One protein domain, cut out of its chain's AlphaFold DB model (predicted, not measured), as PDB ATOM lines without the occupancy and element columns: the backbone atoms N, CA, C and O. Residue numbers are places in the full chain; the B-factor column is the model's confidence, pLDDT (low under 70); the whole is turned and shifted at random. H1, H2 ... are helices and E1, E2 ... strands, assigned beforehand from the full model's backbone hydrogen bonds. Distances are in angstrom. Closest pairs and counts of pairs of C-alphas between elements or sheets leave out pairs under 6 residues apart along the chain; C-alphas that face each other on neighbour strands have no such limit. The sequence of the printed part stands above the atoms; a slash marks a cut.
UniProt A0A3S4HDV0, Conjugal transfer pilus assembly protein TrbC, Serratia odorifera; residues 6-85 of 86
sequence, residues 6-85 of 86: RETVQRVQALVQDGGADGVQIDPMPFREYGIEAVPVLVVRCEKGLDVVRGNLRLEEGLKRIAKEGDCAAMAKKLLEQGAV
ATOM      1  N   ARG A   6     287.063 201.476 327.419       76.62
ATOM      2  CA  ARG A   6     287.481 200.130 327.843       76.62
ATOM      3  C   ARG A   6     288.907 200.134 328.379       76.62
ATOM      4  O   ARG A   6     289.166 199.535 329.416       76.62
ATOM      5  N   GLU A   7     289.806 200.819 327.683       79.06
ATOM      6  CA  GLU A   7     291.199 200.951 328.105       79.06
ATOM      7  C   GLU A   7     291.294 201.743 329.417       79.06
ATOM      8  O   GLU A   7     292.002 201.340 330.338       79.06
ATOM      9  N   THR A   8     290.510 202.818 329.549       76.81
ATOM     10  CA  THR A   8     290.413 203.595 330.793       76.81
ATOM     11  C   THR A   8     289.943 202.734 331.964       76.81
ATOM     12  O   THR A   8     290.558 202.767 333.025       76.81
ATOM     13  N   VAL A   9     288.896 201.922 331.775       78.88
ATOM     14  CA  VAL A   9     288.371 201.033 332.827       78.88
ATOM     15  C   VAL A   9     289.412 200.001 333.254       78.88
ATOM     16  O   VAL A   9     289.601 199.797 334.449       78.88
ATOM     17  N   GLN A  10     290.131 199.395 332.306       79.75
ATOM     18  CA  GLN A  10     291.180 198.417 332.613       79.75
ATOM     19  C   GLN A  10     292.321 199.030 333.433       79.75
ATOM     20  O   GLN A  10     292.781 198.427 334.401       79.75
ATOM     21  N   ARG A  11     292.751 200.250 333.091       74.75
ATOM     22  CA  ARG A  11     293.804 200.953 333.838       74.75
ATOM     23  C   ARG A  11     293.353 201.361 335.236       74.75
ATOM     24  O   ARG A  11     294.114 201.218 336.184       74.75
ATOM     25  N   VAL A  12     292.115 201.832 335.371       73.38
ATOM     26  CA  VAL A  12     291.530 202.172 336.675       73.38
ATOM     27  C   VAL A  12     291.390 200.926 337.554       73.38
ATOM     28  O   VAL A  12     291.696 200.982 338.740       73.38
ATOM     29  N   GLN A  13     290.992 199.788 336.982       74.31
ATOM     30  CA  GLN A  13     290.874 198.526 337.710       74.31
ATOM     31  C   GLN A  13     292.224 198.035 338.257       74.31
ATOM     32  O   GLN A  13     292.282 197.614 339.409       74.31
ATOM     33  N   ALA A  14     293.298 198.128 337.468       71.38
ATOM     34  CA  ALA A  14     294.645 197.774 337.920       71.38
ATOM     35  C   ALA A  14     295.104 198.648 339.105       71.38
ATOM     36  O   ALA A  14     295.597 198.129 340.101       71.38
ATOM     37  N   LEU A  15     294.842 199.961 339.047       66.38
ATOM     38  CA  LEU A  15     295.188 200.905 340.121       66.38
ATOM     39  C   LEU A  15     294.474 200.614 341.453       66.38
ATOM     40  O   LEU A  15     295.029 200.879 342.515       66.38
ATOM     41  N   VAL A  16     293.251 200.079 341.406       68.12
ATOM     42  CA  VAL A  16     292.489 199.689 342.608       68.12
ATOM     43  C   VAL A  16     292.995 198.361 343.189       68.12
ATOM     44  O   VAL A  16     292.988 198.185 344.404       68.12
ATOM     45  N   GLN A  17     293.458 197.430 342.346       64.38
ATOM     46  CA  GLN A  17     293.961 196.120 342.784       64.38
ATOM     47  C   GLN A  17     295.339 196.189 343.454       64.38
ATOM     48  O   GLN A  17     295.583 195.431 344.390       64.38
ATOM     49  N   ASP A  18     296.196 197.131 343.051       63.59
ATOM     50  CA  ASP A  18     297.539 197.330 343.622       63.59
ATOM     51  C   ASP A  18     297.532 198.006 345.017       63.59
ATOM     52  O   ASP A  18     298.567 198.431 345.526       63.59
ATOM     53  N   GLY A  19     296.365 198.092 345.671       49.72
ATOM     54  CA  GLY A  19     296.232 198.476 347.082       49.72
ATOM     55  C   GLY A  19     296.331 199.977 347.378       49.72
ATOM     56  O   GLY A  19     296.402 200.363 348.542       49.72
ATOM     57  N   GLY A  20     296.335 200.835 346.351       55.97
ATOM     58  CA  GLY A  20     296.514 202.284 346.503       55.97
ATOM     59  C   GLY A  20     295.254 203.079 346.864       55.97
ATOM     60  O   GLY A  20     295.372 204.228 347.287       55.97
ATOM     61  N   ALA A  21     294.055 202.516 346.698       54.38
ATOM     62  CA  ALA A  21     292.811 203.209 347.022       54.38
ATOM     63  C   ALA A  21     291.668 202.213 347.271       54.38
ATOM     64  O   ALA A  21     291.437 201.321 346.456       54.38
ATOM     65  N   ASP A  22     290.935 202.389 348.373       53.53
ATOM     66  CA  ASP A  22     289.782 201.575 348.807       53.53
ATOM     67  C   ASP A  22     288.518 201.852 347.949       53.53
ATOM     68  O   ASP A  22     287.407 202.063 348.429       53.53
ATOM     69  N   GLY A  23     288.722 201.955 346.633       57.44
ATOM     70  CA  GLY A  23     287.820 202.558 345.657       57.44
ATOM     71  C   GLY A  23     288.460 203.756 344.952       57.44
ATOM     72  O   GLY A  23     289.423 204.353 345.424       57.44
ATOM     73  N   VAL A  24     287.928 204.132 343.789       57.66
ATOM     74  CA  VAL A  24     288.418 205.302 343.048       57.66
ATOM     75  C   VAL A  24     287.900 206.574 343.730       57.66
ATOM     76  O   VAL A  24     286.860 207.110 343.350       57.66
ATOM     77  N   GLN A  25     288.600 207.068 344.753       55.50
ATOM     78  CA  GLN A  25     288.337 208.403 345.293       55.50
ATOM     79  C   GLN A  25     288.900 209.452 344.332       55.50
ATOM     80  O   GLN A  25     290.043 209.887 344.443       55.50
ATOM     81  N   ILE A  26     288.091 209.822 343.334       54.53
ATOM     82  CA  ILE A  26     288.390 210.953 342.454       54.53
ATOM     83  C   ILE A  26     288.022 212.224 343.199       54.53
ATOM     84  O   ILE A  26     286.935 212.769 343.017       54.53
ATOM     85  N   ASP A  27     288.942 212.696 344.027       59.06
ATOM     86  CA  ASP A  27     288.972 214.113 344.344       59.06
ATOM     87  C   ASP A  27     289.702 214.803 343.181       59.06
ATOM     88  O   ASP A  27     290.877 214.493 342.933       59.06
ATOM     89  N   PRO A  28     289.034 215.632 342.360       63.06
ATOM     90  CA  PRO A  28     289.667 216.180 341.174       63.06
ATOM     91  C   PRO A  28     290.866 217.024 341.607       63.06
ATOM     92  O   PRO A  28     290.703 217.985 342.351       63.06
ATOM     93  N   MET A  29     292.068 216.717 341.105       68.19
ATOM     94  CA  MET A  29     293.263 217.549 341.321       68.19
ATOM     95  C   MET A  29     292.985 219.062 341.133       68.19
ATOM     96  O   MET A  29     293.433 219.835 341.982       68.19
ATOM     97  N   PRO A  30     292.158 219.489 340.147       74.38
ATOM     98  CA  PRO A  30     291.758 220.890 340.017       74.38
ATOM     99  C   PRO A  30     290.993 221.459 341.219       74.38
ATOM    100  O   PRO A  30     291.153 222.631 341.529       74.38
ATOM    101  N   PHE A  31     290.159 220.684 341.918       81.62
ATOM    102  CA  PHE A  31     289.376 221.220 343.038       81.62
ATOM    103  C   PHE A  31     290.299 221.670 344.167       81.62
ATOM    104  O   PHE A  31     290.145 222.769 344.684       81.62
ATOM    105  N   ARG A  32     291.326 220.876 344.477       82.50
ATOM    106  CA  ARG A  32     292.353 221.260 345.449       82.50
ATOM    107  C   ARG A  32     293.224 222.415 344.966       82.50
ATOM    108  O   ARG A  32     293.522 223.304 345.753       82.50
ATOM    109  N   GLU A  33     293.642 222.395 343.703       87.31
ATOM    110  CA  GLU A  33     294.487 223.445 343.116       87.31
ATOM    111  C   GLU A  33     293.798 224.816 343.138       87.31
ATOM    112  O   GLU A  33     294.419 225.818 343.482       87.31
ATOM    113  N   TYR A  34     292.501 224.847 342.831       86.44
ATOM    114  CA  TYR A  34     291.703 226.071 342.794       86.44
ATOM    115  C   TYR A  34     290.936 226.353 344.097       86.44
ATOM    116  O   TYR A  34     290.152 227.299 344.134       86.44
ATOM    117  N   GLY A  35     291.129 225.557 345.157       88.25
ATOM    118  CA  GLY A  35     290.423 225.734 346.433       88.25
ATOM    119  C   GLY A  35     288.895 225.632 346.319       88.25
ATOM    120  O   GLY A  35     288.167 226.354 346.996       88.25
ATOM    121  N   ILE A  36     288.389 224.777 345.428       84.19
ATOM    122  CA  ILE A  36     286.955 224.551 345.223       84.19
ATOM    123  C   ILE A  36     286.432 223.653 346.348       84.19
ATOM    124  O   ILE A  36     286.550 222.432 346.290       84.19
ATOM    125  N   GLU A  37     285.814 224.267 347.354       86.12
ATOM    126  CA  GLU A  37     285.205 223.558 348.492       86.12
ATOM    127  C   GLU A  37     283.776 223.069 348.205       86.12
ATOM    128  O   GLU A  37     283.286 222.134 348.839       86.12
ATOM    129  N   ALA A  38     283.087 223.689 347.243       82.94
ATOM    130  CA  ALA A  38     281.726 223.328 346.869       82.94
ATOM    131  C   ALA A  38     281.457 223.576 345.383       82.94
ATOM    132  O   ALA A  38     281.924 224.551 344.796       82.94
ATOM    133  N   VAL A  39     280.634 222.709 344.792       81.31
ATOM    134  CA  VAL A  39     280.107 222.876 343.433       81.31
ATOM    135  C   VAL A  39     278.612 223.192 343.481       81.31
ATOM    136  O   VAL A  39     277.905 222.649 344.333       81.31
ATOM    137  N   PRO A  40     278.100 224.053 342.586       84.00
ATOM    138  CA  PRO A  40     276.685 224.392 342.555       84.00
ATOM    139  C   PRO A  40     275.824 223.178 342.189       84.00
ATOM    140  O   PRO A  40     276.203 222.325 341.381       84.00
ATOM    141  N   VAL A  41     274.634 223.122 342.788       91.19
ATOM    142  CA  VAL A  41     273.665 222.039 342.611       91.19
ATOM    143  C   VAL A  41     272.266 222.632 342.495       91.19
ATOM    144  O   VAL A  41     271.894 223.505 343.280       91.19
ATOM    145  N   LEU A  42     271.472 222.144 341.540       93.81
ATOM    146  CA  LEU A  42     270.052 222.472 341.455       93.81
ATOM    147  C   LEU A  42     269.259 221.534 342.363       93.81
ATOM    148  O   LEU A  42     269.333 220.314 342.212       93.81
ATOM    149  N   VAL A  43     268.468 222.109 343.262       95.50
ATOM    150  CA  VAL A  43     267.569 221.371 344.151       95.50
ATOM    151  C   VAL A  43     266.137 221.836 343.913       95.50
ATOM    152  O   VAL A  43     265.845 223.024 344.045       95.50
ATOM    153  N   VAL A  44     265.235 220.907 343.595       96.38
ATOM    154  CA  VAL A  44     263.794 221.171 343.480       96.38
ATOM    155  C   VAL A  44     263.073 220.433 344.598       96.38
ATOM    156  O   VAL A  44     263.225 219.223 344.751       96.38
ATOM    157  N   ARG A  45     262.285 221.170 345.385       96.56
ATOM    158  CA  ARG A  45     261.503 220.631 346.502       96.56
ATOM    159  C   ARG A  45     260.029 220.542 346.134       96.56
ATOM    160  O   ARG A  45     259.465 221.481 345.577       96.56
ATOM    161  N   CYS A  46     259.402 219.440 346.513       95.44
ATOM    162  CA  CYS A  46     257.965 219.223 346.417       95.44
ATOM    163  C   CYS A  46     257.476 218.418 347.629       95.44
ATOM    164  O   CYS A  46     258.262 218.062 348.505       95.44
ATOM    165  N   GLU A  47     256.180 218.108 347.683       93.75
ATOM    166  CA  GLU A  47     255.584 217.334 348.784       93.75
ATOM    167  C   GLU A  47     256.202 215.936 348.948       93.75
ATOM    168  O   GLU A  47     256.265 215.415 350.056       93.75
ATOM    169  N   LYS A  48     256.713 215.348 347.857       90.75
ATOM    170  CA  LYS A  48     257.358 214.026 347.858       90.75
ATOM    171  C   LYS A  48     258.810 214.036 348.346       90.75
ATOM    172  O   LYS A  48     259.369 212.968 348.568       90.75
ATOM    173  N   GLY A  49     259.429 215.208 348.502       95.56
ATOM    174  CA  GLY A  49     260.828 215.330 348.910       95.56
ATOM    175  C   GLY A  49     261.636 216.278 348.028       95.56
ATOM    176  O   GLY A  49     261.257 217.437 347.833       95.56
ATOM    177  N   LEU A  50     262.801 215.806 347.575       96.38
ATOM    178  CA  LEU A  50     263.820 216.607 346.895       96.38
ATOM    179  C   LEU A  50     264.382 215.880 345.676       96.38
ATOM    180  O   LEU A  50     264.927 214.789 345.815       96.38
ATOM    181  N   ASP A  51     264.371 216.556 344.530       96.69
ATOM    182  CA  ASP A  51     265.191 216.192 343.377       96.69
ATOM    183  C   ASP A  51     266.462 217.039 343.353       96.69
ATOM    184  O   ASP A  51     266.419 218.260 343.527       96.69
ATOM    185  N   VAL A  52     267.603 216.390 343.115       95.12
ATOM    186  CA  VAL A  52     268.925 217.022 343.157       95.12
ATOM    187  C   VAL A  52     269.677 216.745 341.858       95.12
ATOM    188  O   VAL A  52     270.050 215.608 341.575       95.12
ATOM    189  N   VAL A  53     269.959 217.792 341.083       93.44
ATOM    190  CA  VAL A  53     270.729 217.715 339.834       93.44
ATOM    191  C   VAL A  53     272.091 218.370 340.028       93.44
ATOM    192  O   VAL A  53     272.195 219.564 340.304       93.44
ATOM    193  N   ARG A  54     273.145 217.566 339.862       89.31
ATOM    194  CA  ARG A  54     274.552 217.977 339.949       89.31
ATOM    195  C   ARG A  54     275.173 218.072 338.559       89.31
ATOM    196  O   ARG A  54     274.804 217.308 337.667       89.31
ATOM    197  N   GLY A  55     276.162 218.948 338.420       80.69
ATOM    198  CA  GLY A  55     276.972 219.091 337.211       80.69
ATOM    199  C   GLY A  55     276.878 220.479 336.584       80.69
ATOM    200  O   GLY A  55     276.143 221.345 337.052       80.69
ATOM    201  N   ASN A  56     277.640 220.678 335.509       83.06
ATOM    202  CA  ASN A  56     277.666 221.930 334.760       83.06
ATOM    203  C   ASN A  56     276.503 221.978 333.759       83.06
ATOM    204  O   ASN A  56     276.669 221.663 332.583       83.06
ATOM    205  N   LEU A  57     275.311 222.301 334.256       86.50
ATOM    206  CA  LEU A  57     274.087 222.398 333.465       86.50
ATOM    207  C   LEU A  57     273.479 223.784 333.632       86.50
ATOM    208  O   LEU A  57     273.524 224.371 334.717       86.50
ATOM    209  N   ARG A  58     272.848 224.296 332.573       90.25
ATOM    210  CA  ARG A  58     272.004 225.486 332.697       90.25
ATOM    211  C   ARG A  58     270.802 225.158 333.578       90.25
ATOM    212  O   ARG A  58     270.303 224.033 333.573       90.25
ATOM    213  N   LEU A  59     270.289 226.161 334.289       91.88
ATOM    214  CA  LEU A  59     269.128 225.990 335.170       91.88
ATOM    215  C   LEU A  59     267.929 225.372 334.431       91.88
ATOM    216  O   LEU A  59     267.306 224.440 334.930       91.88
ATOM    217  N   GLU A  60     267.659 225.842 333.213       93.88
ATOM    218  CA  GLU A  60     266.591 225.319 332.357       93.88
ATOM    219  C   GLU A  60     266.792 223.836 332.004       93.88
ATOM    220  O   GLU A  60     265.843 223.059 332.031       93.88
ATOM    221  N   GLU A  61     268.024 223.412 331.715       93.81
ATOM    222  CA  GLU A  61     268.345 222.012 331.404       93.81
ATOM    223  C   GLU A  61     268.150 221.117 332.630       93.81
ATOM    224  O   GLU A  61     267.561 220.039 332.531       93.81
ATOM    225  N   GLY A  62     268.586 221.591 333.801       94.44
ATOM    226  CA  GLY A  62     268.365 220.902 335.070       94.44
ATOM    227  C   GLY A  62     266.877 220.739 335.383       94.44
ATOM    228  O   GLY A  62     266.430 219.638 335.705       94.44
ATOM    229  N   LEU A  63     266.087 221.801 335.207       96.12
ATOM    230  CA  LEU A  63     264.639 221.751 335.400       96.12
ATOM    231  C   LEU A  63     263.947 220.848 334.368       96.12
ATOM    232  O   LEU A  63     263.063 220.083 334.746       96.12
ATOM    233  N   LYS A  64     264.360 220.860 333.092       96.25
ATOM    234  CA  LYS A  64     263.831 219.950 332.054       96.25
ATOM    235  C   LYS A  64     264.089 218.487 332.398       96.25
ATOM    236  O   LYS A  64     263.208 217.653 332.203       96.25
ATOM    237  N   ARG A  65     265.268 218.175 332.938       95.69
ATOM    238  CA  ARG A  65     265.602 216.821 333.392       95.69
ATOM    239  C   ARG A  65     264.670 216.366 334.514       95.69
ATOM    240  O   ARG A  65     264.087 215.291 334.414       95.69
ATOM    241  N   ILE A  66     264.463 217.207 335.528       96.88
ATOM    242  CA  ILE A  66     263.542 216.911 336.637       96.88
ATOM    243  C   ILE A  66     262.095 216.803 336.137       96.88
ATOM    244  O   ILE A  66     261.378 215.882 336.505       96.88
ATOM    245  N   ALA A  67     261.668 217.685 335.235       97.06
ATOM    246  CA  ALA A  67     260.334 217.654 334.637       97.06
ATOM    247  C   ALA A  67     260.038 216.366 333.846       97.06
ATOM    248  O   ALA A  67     258.865 216.017 333.680       97.06
ATOM    249  N   LYS A  68     261.078 215.695 333.336       96.75
ATOM    250  CA  LYS A  68     260.976 214.461 332.551       96.75
ATOM    251  C   LYS A  68     261.045 213.203 333.423       96.75
ATOM    252  O   LYS A  68     260.306 212.263 333.156       96.75
ATOM    253  N   GLU A  69     261.939 213.177 334.412       95.19
ATOM    254  CA  GLU A  69     262.342 211.939 335.105       95.19
ATOM    255  C   GLU A  69     262.310 212.032 336.646       95.19
ATOM    256  O   GLU A  69     262.513 211.015 337.298       95.19
ATOM    257  N   GLY A  70     262.078 213.213 337.234       95.56
ATOM    258  CA  GLY A  70     262.154 213.437 338.687       95.56
ATOM    259  C   GLY A  70     260.816 213.324 339.426       95.56
ATOM    260  O   GLY A  70     259.739 213.495 338.848       95.56
ATOM    261  N   ASP A  71     260.881 213.103 340.738       97.19
ATOM    262  CA  ASP A  71     259.701 212.976 341.604       97.19
ATOM    263  C   ASP A  71     258.934 214.300 341.760       97.19
ATOM    264  O   ASP A  71     257.706 214.325 341.909       97.19
ATOM    265  N   CYS A  72     259.648 215.419 341.655       97.06
ATOM    266  CA  CYS A  72     259.156 216.788 341.676       97.06
ATOM    267  C   CYS A  72     258.889 217.355 340.271       97.06
ATOM    268  O   CYS A  72     258.864 218.579 340.092       97.06
ATOM    269  N   ALA A  73     258.621 216.503 339.274       97.00
ATOM    270  CA  ALA A  73     258.382 216.905 337.885       97.00
ATOM    271  C   ALA A  73     257.333 218.020 337.716       97.00
ATOM    272  O   ALA A  73     257.538 218.947 336.935       97.00
ATOM    273  N   ALA A  74     256.219 217.967 338.455       96.31
ATOM    274  CA  ALA A  74     255.172 218.992 338.382       96.31
ATOM    275  C   ALA A  74     255.672 220.373 338.844       96.31
ATOM    276  O   ALA A  74     255.391 221.385 338.202       96.31
ATOM    277  N   MET A  75     256.467 220.409 339.919       96.75
ATOM    278  CA  MET A  75     257.088 221.643 340.400       96.75
ATOM    279  C   MET A  75     258.115 222.168 339.393       96.75
ATOM    280  O   MET A  75     258.133 223.359 339.094       96.75
ATOM    281  N   ALA A  76     258.932 221.283 338.818       96.31
ATOM    282  CA  ALA A  76     259.916 221.670 337.814       96.31
ATOM    283  C   ALA A  76     259.270 222.260 336.548       96.31
ATOM    284  O   ALA A  76     259.769 223.255 336.028       96.31
ATOM    285  N   LYS A  77     258.133 221.716 336.088       96.56
ATOM    286  CA  LYS A  77     257.356 222.285 334.969       96.56
ATOM    287  C   LYS A  77     256.852 223.693 335.281       96.56
ATOM    288  O   LYS A  77     257.072 224.598 334.485       96.56
ATOM    289  N   LYS A  78     256.284 223.900 336.471       95.75
ATOM    290  CA  LYS A  78     255.837 225.226 336.920       95.75
ATOM    291  C   LYS A  78     256.986 226.243 336.944       95.75
ATOM    292  O   LYS A  78     256.817 227.371 336.497       95.75
ATOM    293  N   LEU A  79     258.158 225.846 337.445       94.56
ATOM    294  CA  LEU A  79     259.344 226.709 337.484       94.56
ATOM    295  C   LEU A  79     259.869 227.045 336.078       94.56
ATOM    296  O   LEU A  79     260.290 228.176 335.844       94.56
ATOM    297  N   LEU A  80     259.817 226.095 335.138       94.38
ATOM    298  CA  LEU A  80     260.160 226.339 333.731       94.38
ATOM    299  C   LEU A  80     259.224 227.361 333.090       94.38
ATOM    300  O   LEU A  80     259.693 228.278 332.427       94.38
ATOM    301  N   GLU A  81     257.919 227.227 333.312       92.12
ATOM    302  CA  GLU A  81     256.916 228.156 332.785       92.12
ATOM    303  C   GLU A  81     257.106 229.563 333.360       92.12
ATOM    304  O   GLU A  81     257.129 230.534 332.611       92.12
ATOM    305  N   GLN A  82     257.340 229.680 334.669       87.44
ATOM    306  CA  GLN A  82     257.616 230.963 335.325       87.44
ATOM    307  C   GLN A  82     258.895 231.634 334.811       87.44
ATOM    308  O   GLN A  82     258.940 232.856 334.709       87.44
ATOM    309  N   GLY A  83     259.928 230.852 334.485       76.31
ATOM    310  CA  GLY A  83     261.173 231.359 333.901       76.31
ATOM    311  C   GLY A  83     261.085 231.671 332.402       76.31
ATOM    312  O   GLY A  83     261.899 232.450 331.906       76.31
ATOM    313  N   ALA A  84     260.119 231.080 331.694       59.59
ATOM    314  CA  ALA A  84     259.848 231.318 330.276       59.59
ATOM    315  C   ALA A  84     258.977 232.563 330.029       59.59
ATOM    316  O   ALA A  84     258.950 233.068 328.909       59.59
ATOM    317  N   VAL A  85     258.297 233.080 331.060       51.09
ATOM    318  CA  VAL A  85     257.693 234.419 331.034       51.09
ATOM    319  C   VAL A  85     258.815 235.444 331.219       51.09
ATOM    320  O   VAL A  85     259.106 235.887 332.331       51.09
TER     321      VAL A  85
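AT A GLANCE: This is residues 6 to 85 of the 86 residues of the protein "Conjugal transfer pilus assembly protein TrbC" of Serratia odorifera (UniProt A0A3S4HDV0). A small head and a long arm make this model: in the head the strand hairpin E1 and E2 has the helical hairpin H3 and H4 packed on one face, while residues 6 to 40 lead away as an arm, with the short helix H2 partway and H1 at its far end. The arm makes the length, and residues 6 to 11 and 17 to 22 stick out free. The printed part has 80 residues with four named helices and two named strands, in the order H1, H2, E1, E2, H3, H4; the sheet is E1 - E2, antiparallel, and the class is mixed, helices and strands. The whole is extended, with a radius of gyration of the C-alphas of 18.2 A, and spans 54 by 27 by 24 A, only just elongated.

HOW THE PARTS SIT: Look first at E1, residues 41 to 46, and E2, residues 49 to 54, a hairpin of antiparallel strands at 162 degrees. N 44 and O 51 are 2.9 A apart and N 53 and O 42 are 2.8 A apart, both within hydrogen-bond range. Next find H3, residues 59 to 69: its closest C-alphas to E2 are those of Gly 62 and Val 53, 6.2 A apart, and Gly 62 is also 6.8 A from Leu 42 of E1, C-alpha to C-alpha. H4, residues 73 to 84, touches H3 and forms a helical hairpin with it, opposite ways at a shallow tilt of 30 degrees; their closest C-alphas, of Ala 67 and Ala 73, are 3.9 A apart. The closest C-alphas of H4 and E1 are those of Met 75 and Cys 46, at 6.5 A. H1, residues 6 to 17, and H2, residues 29 to 33, are apart from each other and from H3 and H4. In H1, H2, H3 and H4 every O i to N i+4 pair is within hydrogen-bond range.

IN THESE COORDINATES: Find C-alpha 41 at (273.665, 222.039, 342.611); from there E1 runs 16.4 A to C-alpha 46, and E2 runs 16.6 A back from C-alpha 49 to C-alpha 54. H3 is 15.6 A long and H4 16.4 A, ending at C-alpha 84, (259.848, 231.318, 330.276). H1 starts at C-alpha 6, (287.481, 200.130, 327.843), and runs 16.8 A; H2 runs 6.3 A.

THE WHOLE: Look for the two C-alphas farthest apart at Asp 18 and Val 85, 55.9 A. The printed part has no cut, and the link from H1 to H2, 11 residues, is long. The mean pLDDT of the printed part is 82.8, and residues 15 to 29 and 84 to 85 are under 70.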